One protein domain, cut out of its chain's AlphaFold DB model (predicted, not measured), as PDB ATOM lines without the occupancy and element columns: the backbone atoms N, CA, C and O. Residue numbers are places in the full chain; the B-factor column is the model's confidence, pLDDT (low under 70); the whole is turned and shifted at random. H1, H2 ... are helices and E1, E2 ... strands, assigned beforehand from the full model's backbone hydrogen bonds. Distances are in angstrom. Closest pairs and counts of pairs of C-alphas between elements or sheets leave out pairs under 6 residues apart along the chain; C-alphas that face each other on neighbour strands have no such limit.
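What this domain is: This is residues 23 to 94 of the 117 residues of an uncharacterized protein of Fictibacillus enclensis (UniProt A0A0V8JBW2). What shape do these atoms make? The shape is open and drawn out, with two loose groups: the hairpin E1 and E2 and the separate helix H1 at one end, and the hairpin E3 and E4 followed by short helices H2 and H3 at the other. The long stretch of residues 51 to 64 joins the groups, while residues 25 to 30, 46 to 52 and 78 to 83 stick out. What is it made of? The printed part has 72 residues, with named elements in the order E1 E2 H1 E3 E4 H2 H3, two antiparallel two-stranded sheets and a mixed class. It is extended, with a radius of gyration of the C-alphas of 17.8 A and spans of 49 by 34 by 17 A.

How they stand to each other: How do the strands pair? E1, residues 23 to 26, and E2, residues 29 to 32, form an antiparallel hairpin, with N 24 and O 31 2.9 A apart, within hydrogen-bond range. E3, residues 65 to 68, and E4, residues 71 to 74, form another, with N 66 and O 73 2.8 A apart, within range. Where are the helices? H1, residues 43 to 50, is apart from H2, residues 79 to 83, and from H3, residues 86 to 92. H2 and H3 meet only through their link; the closest C-alphas of E3 and H3 are those of Trp 68 and Ala 87, 7.5 A apart. Are the helix backbones complete? Every O i to N i+4 pair is within hydrogen-bond range in H1, but 0 of 1 in H2 and 1 of 3 in H3, where O i to N i+3 gives 2 of 2 and 2 of 4.

Where its parts are: Where does E1 begin? C-alpha 23 is at (162.837, 176.558, 131.766); E1 is 9.7 A long and E2 9.9 A. How long are the others? H1 is 10.4 A, E3 9.7 A, E4 10.0 A, H2 7.0 A and H3 10.3 A, the last ending with C-alpha 92 at (138.438, 141.715, 119.169).

The domain as a whole: How far does it reach? The two C-alphas farthest apart, those of Arg 52 and Asn 94, are 51.4 A apart. Is it continuous? The printed part has no cut, and the link from H1 to E3 is long, with 14 residues. Where is confidence low? The pLDDT is under 70 at residues 62, 81 and 84 to 94.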
ATOM      1  N   THR A  23     163.323 176.828 130.409       91.94
ATOM      2  CA  THR A  23     162.837 176.558 131.766       91.94
ATOM      3  C   THR A  23     163.099 177.772 132.656       91.94
ATOM      4  O   THR A  23     164.224 178.268 132.696       91.94
ATOM      5  N   VAL A  24     162.093 178.238 133.399       93.31
ATOM      6  CA  VAL A  24     162.235 179.336 134.373       93.31
ATOM      7  C   VAL A  24     162.092 178.822 135.804       93.31
ATOM      8  O   VAL A  24     161.250 177.971 136.086       93.31
ATOM      9  N   LYS A  25     162.891 179.355 136.736       93.56
ATOM     10  CA  LYS A  25     162.769 179.045 138.166       93.56
ATOM     11  C   LYS A  25     161.909 180.100 138.857       93.56
ATOM     12  O   LYS A  25     162.288 181.266 138.919       93.56
ATOM     13  N   LYS A  26     160.765 179.701 139.409       94.62
ATOM     14  CA  LYS A  26     159.827 180.601 140.095       94.62
ATOM     15  C   LYS A  26     159.411 179.997 141.430       94.62
ATOM     16  O   LYS A  26     158.868 178.902 141.467       94.62
ATOM     17  N   LYS A  27     159.671 180.713 142.530       95.44
ATOM     18  CA  LYS A  27     159.327 180.279 143.902       95.44
ATOM     19  C   LYS A  27     159.786 178.841 144.227       95.44
ATOM     20  O   LYS A  27     159.048 178.066 144.817       95.44
ATOM     21  N   GLY A  28     160.993 178.471 143.795       95.12
ATOM     22  CA  GLY A  28     161.557 177.132 144.017       95.12
ATOM     23  C   GLY A  28     161.122 176.055 143.015       95.12
ATOM     24  O   GLY A  28     161.769 175.016 142.959       95.12
ATOM     25  N   ALA A  29     160.114 176.311 142.178       92.69
ATOM     26  CA  ALA A  29     159.683 175.396 141.123       92.69
ATOM     27  C   ALA A  29     160.361 175.709 139.780       92.69
ATOM     28  O   ALA A  29     160.624 176.873 139.467       92.69
ATOM     29  N   TYR A  30     160.604 174.673 138.979       91.25
ATOM     30  CA  TYR A  30     161.046 174.783 137.587       91.25
ATOM     31  C   TYR A  30     159.825 174.677 136.671       91.25
ATOM     32  O   TYR A  30     159.057 173.723 136.778       91.25
ATOM     33  N   LEU A  31     159.628 175.668 135.804       92.25
ATOM     34  CA  LEU A  31     158.495 175.754 134.885       92.25
ATOM     35  C   LEU A  31     159.015 175.771 133.449       92.25
ATOM     36  O   LEU A  31     159.681 176.724 133.041       92.25
ATOM     37  N   ASN A  32     158.701 174.726 132.691       91.56
ATOM     38  CA  ASN A  32     159.045 174.647 131.277       91.56
ATOM     39  C   ASN A  32     158.013 175.442 130.466       91.56
ATOM     40  O   ASN A  32     156.812 175.308 130.704       91.56
ATOM     41  N   LEU A  33     158.458 176.242 129.495       90.88
ATOM     42  CA  LEU A  33     157.551 176.966 128.596       90.88
ATOM     43  C   LEU A  33     156.850 176.027 127.594       90.88
ATOM     44  O   LEU A  33     155.719 176.278 127.187       90.88
ATOM     45  N   GLY A  34     157.511 174.932 127.217       86.06
ATOM     46  CA  GLY A  34     156.951 173.856 126.402       86.06
ATOM     47  C   GLY A  34     157.256 172.476 126.986       86.06
ATOM     48  O   GLY A  34     158.047 172.339 127.923       86.06
ATOM     49  N   ALA A  35     156.633 171.441 126.426       81.00
ATOM     50  CA  ALA A  35     156.930 170.061 126.790       81.00
ATOM     51  C   ALA A  35     158.255 169.620 126.155       81.00
ATOM     52  O   ALA A  35     158.387 169.627 124.934       81.00
ATOM     53  N   HIS A  36     159.217 169.210 126.981       85.44
ATOM     54  CA  HIS A  36     160.486 168.651 126.516       85.44
ATOM     55  C   HIS A  36     160.887 167.509 127.448       85.44
ATOM     56  O   HIS A  36     160.996 167.696 128.660       85.44
ATOM     57  N   ALA A  37     161.085 166.329 126.873       87.31
ATOM     58  CA  ALA A  37     161.617 165.148 127.534       87.31
ATOM     59  C   ALA A  37     162.623 164.487 126.588       87.31
ATOM     60  O   ALA A  37     162.494 164.597 125.367       87.31
ATOM     61  N   LEU A  38     163.628 163.822 127.151       89.06
ATOM     62  CA  LEU A  38     164.636 163.104 126.381       89.06
ATOM     63  C   LEU A  38     164.349 161.604 126.459       89.06
ATOM     64  O   LEU A  38     164.345 161.033 127.550       89.06
ATOM     65  N   TYR A  39     164.129 160.967 125.309       88.38
ATOM     66  CA  TYR A  39     164.082 159.510 125.236       88.38
ATOM     67  C   TYR A  39     165.490 158.944 125.416       88.38
ATOM     68  O   TYR A  39     166.401 159.275 124.656       88.38
ATOM     69  N   LYS A  40     165.652 158.073 126.413       87.69
ATOM     70  CA  LYS A  40     166.873 157.282 126.579       87.69
ATOM     71  C   LYS A  40     167.002 156.271 125.441       87.69
ATOM     72  O   LYS A  40     166.000 155.712 124.999       87.69
ATOM     73  N   GLY A  41     168.222 156.044 124.981       89.56
ATOM     74  CA  GLY A  41     168.560 155.233 123.818       89.56
ATOM     75  C   GLY A  41     168.166 155.859 122.477       89.56
ATOM     76  O   GLY A  41     168.323 155.206 121.453       89.56
ATOM     77  N   GLY A  42     167.632 157.087 122.466       92.94
ATOM     78  CA  GLY A  42     167.207 157.770 121.246       92.94
ATOM     79  C   GLY A  42     168.301 158.631 120.610       92.94
ATOM     80  O   GLY A  42     169.321 158.944 121.226       92.94
ATOM     81  N   GLU A  43     168.035 159.106 119.393       95.50
ATOM     82  CA  GLU A  43     168.968 159.919 118.592       95.50
ATOM     83  C   GLU A  43     169.475 161.170 119.317       95.50
ATOM     84  O   GLU A  43     170.647 161.531 119.235       95.50
ATOM     85  N   ALA A  44     168.608 161.831 120.084       93.62
ATOM     86  CA  ALA A  44     169.000 163.014 120.837       93.62
ATOM     87  C   ALA A  44     170.045 162.690 121.925       93.62
ATOM     88  O   ALA A  44     170.962 163.482 122.134       93.62
ATOM     89  N   GLU A  45     169.958 161.529 122.584       93.75
ATOM     90  CA  GLU A  45     170.989 161.091 123.534       93.75
ATOM     91  C   GLU A  45     172.302 160.752 122.812       93.75
ATOM     92  O   GLU A  45     173.372 161.147 123.282       93.75
ATOM     93  N   ALA A  46     172.231 160.112 121.638       95.19
ATOM     94  CA  ALA A  46     173.405 159.817 120.816       95.19
ATOM     95  C   ALA A  46     174.156 161.097 120.399       95.19
ATOM     96  O   ALA A  46     175.375 161.183 120.568       95.19
ATOM     97  N   ILE A  47     173.429 162.126 119.951       95.75
ATOM     98  CA  ILE A  47     173.997 163.434 119.589       95.75
ATOM     99  C   ILE A  47     174.632 164.115 120.810       95.75
ATOM    100  O   ILE A  47     175.742 164.642 120.721       95.75
ATOM    101  N   LEU A  48     173.966 164.106 121.970       95.06
ATOM    102  CA  LEU A  48     174.528 164.687 123.195       95.06
ATOM    103  C   LEU A  48     175.828 163.981 123.601       95.06
ATOM    104  O   LEU A  48     176.806 164.653 123.934       95.06
ATOM    105  N   HIS A  49     175.874 162.651 123.500       94.31
ATOM    106  CA  HIS A  49     177.083 161.872 123.752       94.31
ATOM    107  C   HIS A  49     178.212 162.221 122.767       94.31
ATOM    108  O   HIS A  49     179.343 162.477 123.189       94.31
ATOM    109  N   GLU A  50     177.911 162.313 121.469       95.69
ATOM    110  CA  GLU A  50     178.860 162.731 120.428       95.69
ATOM    111  C   GLU A  50     179.443 164.132 120.700       95.69
ATOM    112  O   GLU A  50     180.637 164.379 120.480       95.69
ATOM    113  N   LEU A  51     178.611 165.044 121.208       95.69
ATOM    114  CA  LEU A  51     178.994 166.399 121.606       95.69
ATOM    115  C   LEU A  51     179.633 166.467 123.004       95.69
ATOM    116  O   LEU A  51     180.048 167.546 123.424       95.69
ATOM    117  N   ARG A  52     179.753 165.335 123.713       95.75
ATOM    118  CA  ARG A  52     180.244 165.229 125.100       95.75
ATOM    119  C   ARG A  52     179.437 166.068 126.102       95.75
ATOM    120  O   ARG A  52     179.971 166.529 127.111       95.75
ATOM    121  N   ILE A  53     178.145 166.243 125.843       95.12
ATOM    122  CA  ILE A  53     177.199 166.941 126.713       95.12
ATOM    123  C   ILE A  53     176.473 165.905 127.571       95.12
ATOM    124  O   ILE A  53     175.848 164.982 127.056       95.12
ATOM    125  N   LYS A  54     176.526 166.073 128.895       92.00
ATOM    126  CA  LYS A  54     175.763 165.249 129.839       92.00
ATOM    127  C   LYS A  54     174.478 165.984 130.235       92.00
ATOM    128  O   LYS A  54     174.585 167.029 130.879       92.00
ATOM    129  N   PRO A  55     173.284 165.493 129.860       88.56
ATOM    130  CA  PRO A  55     172.037 166.096 130.311       88.56
ATOM    131  C   PRO A  55     171.829 165.838 131.811       88.56
ATOM    132  O   PRO A  55     172.083 164.740 132.303       88.56
ATOM    133  N   TYR A  56     171.335 166.846 132.531       85.50
ATOM    134  CA  TYR A  56     170.961 166.743 133.943       85.50
ATOM    135  C   TYR A  56     169.448 166.898 134.088       85.50
ATOM    136  O   TYR A  56     168.852 167.794 133.492       85.50
ATOM    137  N   GLY A  57     168.824 166.038 134.891       84.88
ATOM    138  CA  GLY A  57     167.384 166.065 135.125       84.88
ATOM    139  C   GLY A  57     166.893 164.819 135.854       84.88
ATOM    140  O   GLY A  57     167.624 163.841 136.006       84.88
ATOM    141  N   GLY A  58     165.647 164.867 136.320       84.38
ATOM    142  CA  GLY A  58     164.974 163.705 136.890       84.38
ATOM    143  C   GLY A  58     164.432 162.783 135.800       84.38
ATOM    144  O   GLY A  58     164.015 163.243 134.738       84.38
ATOM    145  N   MET A  59     164.406 161.480 136.077       83.94
ATOM    146  CA  MET A  59     163.653 160.525 135.269       83.94
ATOM    147  C   MET A  59     162.227 160.438 135.831       83.94
ATOM    148  O   MET A  59     162.088 160.239 137.041       83.94
ATOM    149  N   PRO A  60     161.175 160.602 135.009       77.31
ATOM    150  CA  PRO A  60     159.814 160.361 135.471       77.31
ATOM    151  C   PRO A  60     159.667 158.897 135.918       77.31
ATOM    152  O   PRO A  60     160.336 158.006 135.396       77.31
ATOM    153  N   GLY A  61     158.825 158.654 136.924       79.00
ATOM    154  CA  GLY A  61     158.533 157.296 137.386       79.00
ATOM    155  C   GLY A  61     157.788 156.483 136.324       79.00
ATOM    156  O   GLY A  61     157.075 157.046 135.502       79.00
ATOM    157  N   THR A  62     157.901 155.155 136.392       68.56
ATOM    158  CA  THR A  62     157.450 154.214 135.348       68.56
ATOM    159  C   THR A  62     155.934 153.976 135.292       68.56
ATOM    160  O   THR A  62     155.486 152.929 134.838       68.56
ATOM    161  N   LYS A  63     155.111 154.865 135.860       75.19
ATOM    162  CA  LYS A  63     153.646 154.710 135.869       75.19
ATOM    163  C   LYS A  63     153.069 155.441 134.668       75.19
ATOM    164  O   LYS A  63     152.500 156.522 134.809       75.19
ATOM    165  N   GLU A  64     153.253 154.865 133.489       80.88
ATOM    166  CA  GLU A  64     152.694 155.431 132.266       80.88
ATOM    167  C   GLU A  64     151.245 154.981 132.047       80.88
ATOM    168  O   GLU A  64     150.836 153.870 132.389       80.88
ATOM    169  N   SER A  65     150.437 155.860 131.468       86.69
ATOM    170  CA  SER A  65     149.076 155.548 131.039       86.69
ATOM    171  C   SER A  65     148.826 156.160 129.669       86.69
ATOM    172  O   SER A  65     149.322 157.246 129.369       86.69
ATOM    173  N   GLY A  66     148.080 155.447 128.836       85.06
ATOM    174  CA  GLY A  66     147.581 155.917 127.551       85.06
ATOM    175  C   GLY A  66     146.097 156.257 127.634       85.06
ATOM    176  O   GLY A  66     145.400 155.845 128.561       85.06
ATOM    177  N   ILE A  67     145.609 156.994 126.641       87.75
ATOM    178  CA  ILE A  67     144.182 157.261 126.458       87.75
ATOM    179  C   ILE A  67     143.711 156.454 125.246       87.75
ATOM    180  O   ILE A  67     144.298 156.556 124.171       87.75
ATOM    181  N   TRP A  68     142.656 155.661 125.418       84.81
ATOM    182  CA  TRP A  68     142.032 154.860 124.365       84.81
ATOM    183  C   TRP A  68     140.513 154.855 124.541       84.81
ATOM    184  O   TRP A  68     140.042 154.556 125.637       84.81
ATOM    185  N   LYS A  69     139.744 155.181 123.490       86.19
ATOM    186  CA  LYS A  69     138.265 155.283 123.536       86.19
ATOM    187  C   LYS A  69     137.772 156.031 124.791       86.19
ATOM    188  O   LYS A  69     137.011 155.495 125.592       86.19
ATOM    189  N   GLN A  70     138.309 157.237 125.010       87.44
ATOM    190  CA  GLN A  70     138.021 158.106 126.167       87.44
ATOM    191  C   GLN A  70     138.334 157.498 127.555       87.44
ATOM    192  O   GLN A  70     137.987 158.078 128.579       87.44
ATOM    193  N   SER A  71     139.031 156.360 127.613       83.31
ATOM    194  CA  SER A  71     139.434 155.689 128.850       83.31
ATOM    195  C   SER A  71     140.942 155.785 129.066       83.31
ATOM    196  O   SER A  71     141.722 155.638 128.126       83.31
ATOM    197  N   ILE A  72     141.360 155.996 130.316       86.69
ATOM    198  CA  ILE A  72     142.772 155.960 130.713       86.69
ATOM    199  C   ILE A  72     143.140 154.512 131.035       86.69
ATOM    200  O   ILE A  72     142.549 153.900 131.926       86.69
ATOM    201  N   LEU A  73     144.113 153.960 130.315       84.69
ATOM    202  CA  LEU A  73     144.604 152.598 130.510       84.69
ATOM    203  C   LEU A  73     146.094 152.634 130.876       84.69
ATOM    204  O   LEU A  73     146.842 153.384 130.246       84.69
ATOM    205  N   PRO A  74     146.557 151.847 131.866       83.94
ATOM    206  CA  PRO A  74     147.988 151.734 132.151       83.94
ATOM    207  C   PRO A  74     148.709 151.202 130.911       83.94
ATOM    208  O   PRO A  74     148.127 150.401 130.195       83.94
ATOM    209  N   LEU A  75     149.946 151.606 130.630       84.12
ATOM    210  CA  LEU A  75     150.682 151.012 129.507       84.12
ATOM    211  C   LEU A  75     151.328 149.679 129.920       84.12
ATOM    212  O   LEU A  75     151.754 149.521 131.063       84.12
ATOM    213  N   PRO A  76     151.402 148.685 129.020       81.69
ATOM    214  CA  PRO A  76     152.116 147.450 129.303       81.69
ATOM    215  C   PRO A  76     153.630 147.711 129.296       81.69
ATOM    216  O   PRO A  76     154.204 148.043 128.265       81.69
ATOM    217  N   HIS A  77     154.291 147.539 130.441       75.44
ATOM    218  CA  HIS A  77     155.738 147.791 130.581       75.44
ATOM    219  C   HIS A  77     156.610 146.556 130.300       75.44
ATOM    220  O   HIS A  77     157.835 146.629 130.343       75.44
ATOM    221  N   HIS A  78     155.997 145.398 130.052       76.81
ATOM    222  CA  HIS A  78     156.694 144.142 129.783       76.81
ATOM    223  C   HIS A  78     155.936 143.309 128.745       76.81
ATOM    224  O   HIS A  78     154.708 143.367 128.668       76.81
ATOM    225  N   LEU A  79     156.657 142.500 127.964       72.50
ATOM    226  CA  LEU A  79     156.074 141.720 126.863       72.50
ATOM    227  C   LEU A  79     154.893 140.844 127.314       72.50
ATOM    228  O   LEU A  79     153.884 140.792 126.616       72.50
ATOM    229  N   SER A  80     154.947 140.230 128.505       74.31
ATOM    230  CA  SER A  80     153.816 139.438 129.016       74.31
ATOM    231  C   SER A  80     152.570 140.279 129.332       74.31
ATOM    232  O   SER A  80     151.464 139.806 129.093       74.31
ATOM    233  N   SER A  81     152.701 141.544 129.754       69.81
ATOM    234  CA  SER A  81     151.545 142.442 129.946       69.81
ATOM    235  C   SER A  81     150.893 142.877 128.639       69.81
ATOM    236  O   SER A  81     149.731 143.274 128.651       69.81
ATOM    237  N   LEU A  82     151.613 142.784 127.518       75.25
ATOM    238  CA  LEU A  82     151.096 143.114 126.192       75.25
ATOM    239  C   LEU A  82     150.060 142.077 125.734       75.25
ATOM    240  O   LEU A  82     149.000 142.439 125.228       75.25
ATOM    241  N   PHE A  83     150.329 140.794 126.001       72.06
ATOM    242  CA  PHE A  83     149.434 139.681 125.668       72.06
ATOM    243  C   PHE A  83     148.120 139.685 126.446       72.06
ATOM    244  O   PHE A  83     147.161 139.093 125.970       72.06
ATOM    245  N   PHE A  84     148.064 140.345 127.606       68.44
ATOM    246  CA  PHE A  84     146.859 140.473 128.437       68.44
ATOM    247  C   PHE A  84     146.311 141.906 128.460       68.44
ATOM    248  O   PHE A  84     145.447 142.239 129.276       68.44
ATOM    249  N   HIS A  85     146.812 142.781 127.581       66.06
ATOM    250  CA  HIS A  85     146.466 144.190 127.624       66.06
ATOM    251  C   HIS A  85     145.029 144.428 127.157       66.06
ATOM    252  O   HIS A  85     144.659 144.068 126.042       66.06
ATOM    253  N   LYS A  86     144.213 145.084 127.993       62.78
ATOM    254  CA  LYS A  86     142.773 145.298 127.749       62.78
ATOM    255  C   LYS A  86     142.480 145.933 126.388       62.78
ATOM    256  O   LYS A  86     141.506 145.538 125.756       62.78
ATOM    257  N   ALA A  87     143.321 146.860 125.921       62.59
ATOM    258  CA  ALA A  87     143.153 147.499 124.614       62.59
ATOM    259  C   ALA A  87     143.182 146.490 123.446       62.59
ATOM    260  O   ALA A  87     142.422 146.648 122.499       62.59
ATOM    261  N   LEU A  88     143.980 145.417 123.549       63.28
ATOM    262  CA  LEU A  88     144.089 144.377 122.520       63.28
ATOM    263  C   LEU A  88     142.837 143.478 122.450       63.28
ATOM    264  O   LEU A  88     142.507 142.946 121.393       63.28
ATOM    265  N   PHE A  89     142.131 143.298 123.574       59.75
ATOM    266  CA  PHE A  89     140.935 142.445 123.661       59.75
ATOM    267  C   PHE A  89     139.623 143.211 123.492       59.75
ATOM    268  O   PHE A  89     138.654 142.645 122.986       59.75
ATOM    269  N   LEU A  90     139.585 144.492 123.876       56.69
ATOM    270  CA  LEU A  90     138.429 145.378 123.676       56.69
ATOM    271  C   LEU A  90     138.115 145.618 122.193       56.69
ATOM    272  O   LEU A  90     136.989 145.995 121.867       56.69
ATOM    273  N   ASP A  91     139.089 145.391 121.311       59.00
ATOM    274  CA  ASP A  91     138.916 145.489 119.862       59.00
ATOM    275  C   ASP A  91     138.356 144.190 119.255       59.00
ATOM    276  O   ASP A  91     137.441 144.214 118.438       59.00
ATOM    277  N   ARG A  92     138.808 143.023 119.740       50.97
ATOM    278  CA  ARG A  92     138.438 141.715 119.169       50.97
ATOM    279  C   ARG A  92     136.973 141.311 119.412       50.97
ATOM    280  O   ARG A  92     136.448 140.487 118.672       50.97
ATOM    281  N   HIS A  93     136.306 141.872 120.422       49.81
ATOM    282  CA  HIS A  93     134.895 141.576 120.718       49.81
ATOM    283  C   HIS A  93     133.891 142.567 120.116       49.81
ATOM    284  O   HIS A  93     132.692 142.306 120.177       49.81
ATOM    285  N   ASN A  94     134.349 143.665 119.509       48.78
ATOM    286  CA  ASN A  94     133.482 144.702 118.953       48.78
ATOM    287  C   ASN A  94     133.714 144.840 117.448       48.78
ATOM    288  O   ASN A  94     134.137 145.892 116.978       48.78
TER     289      ASN A  94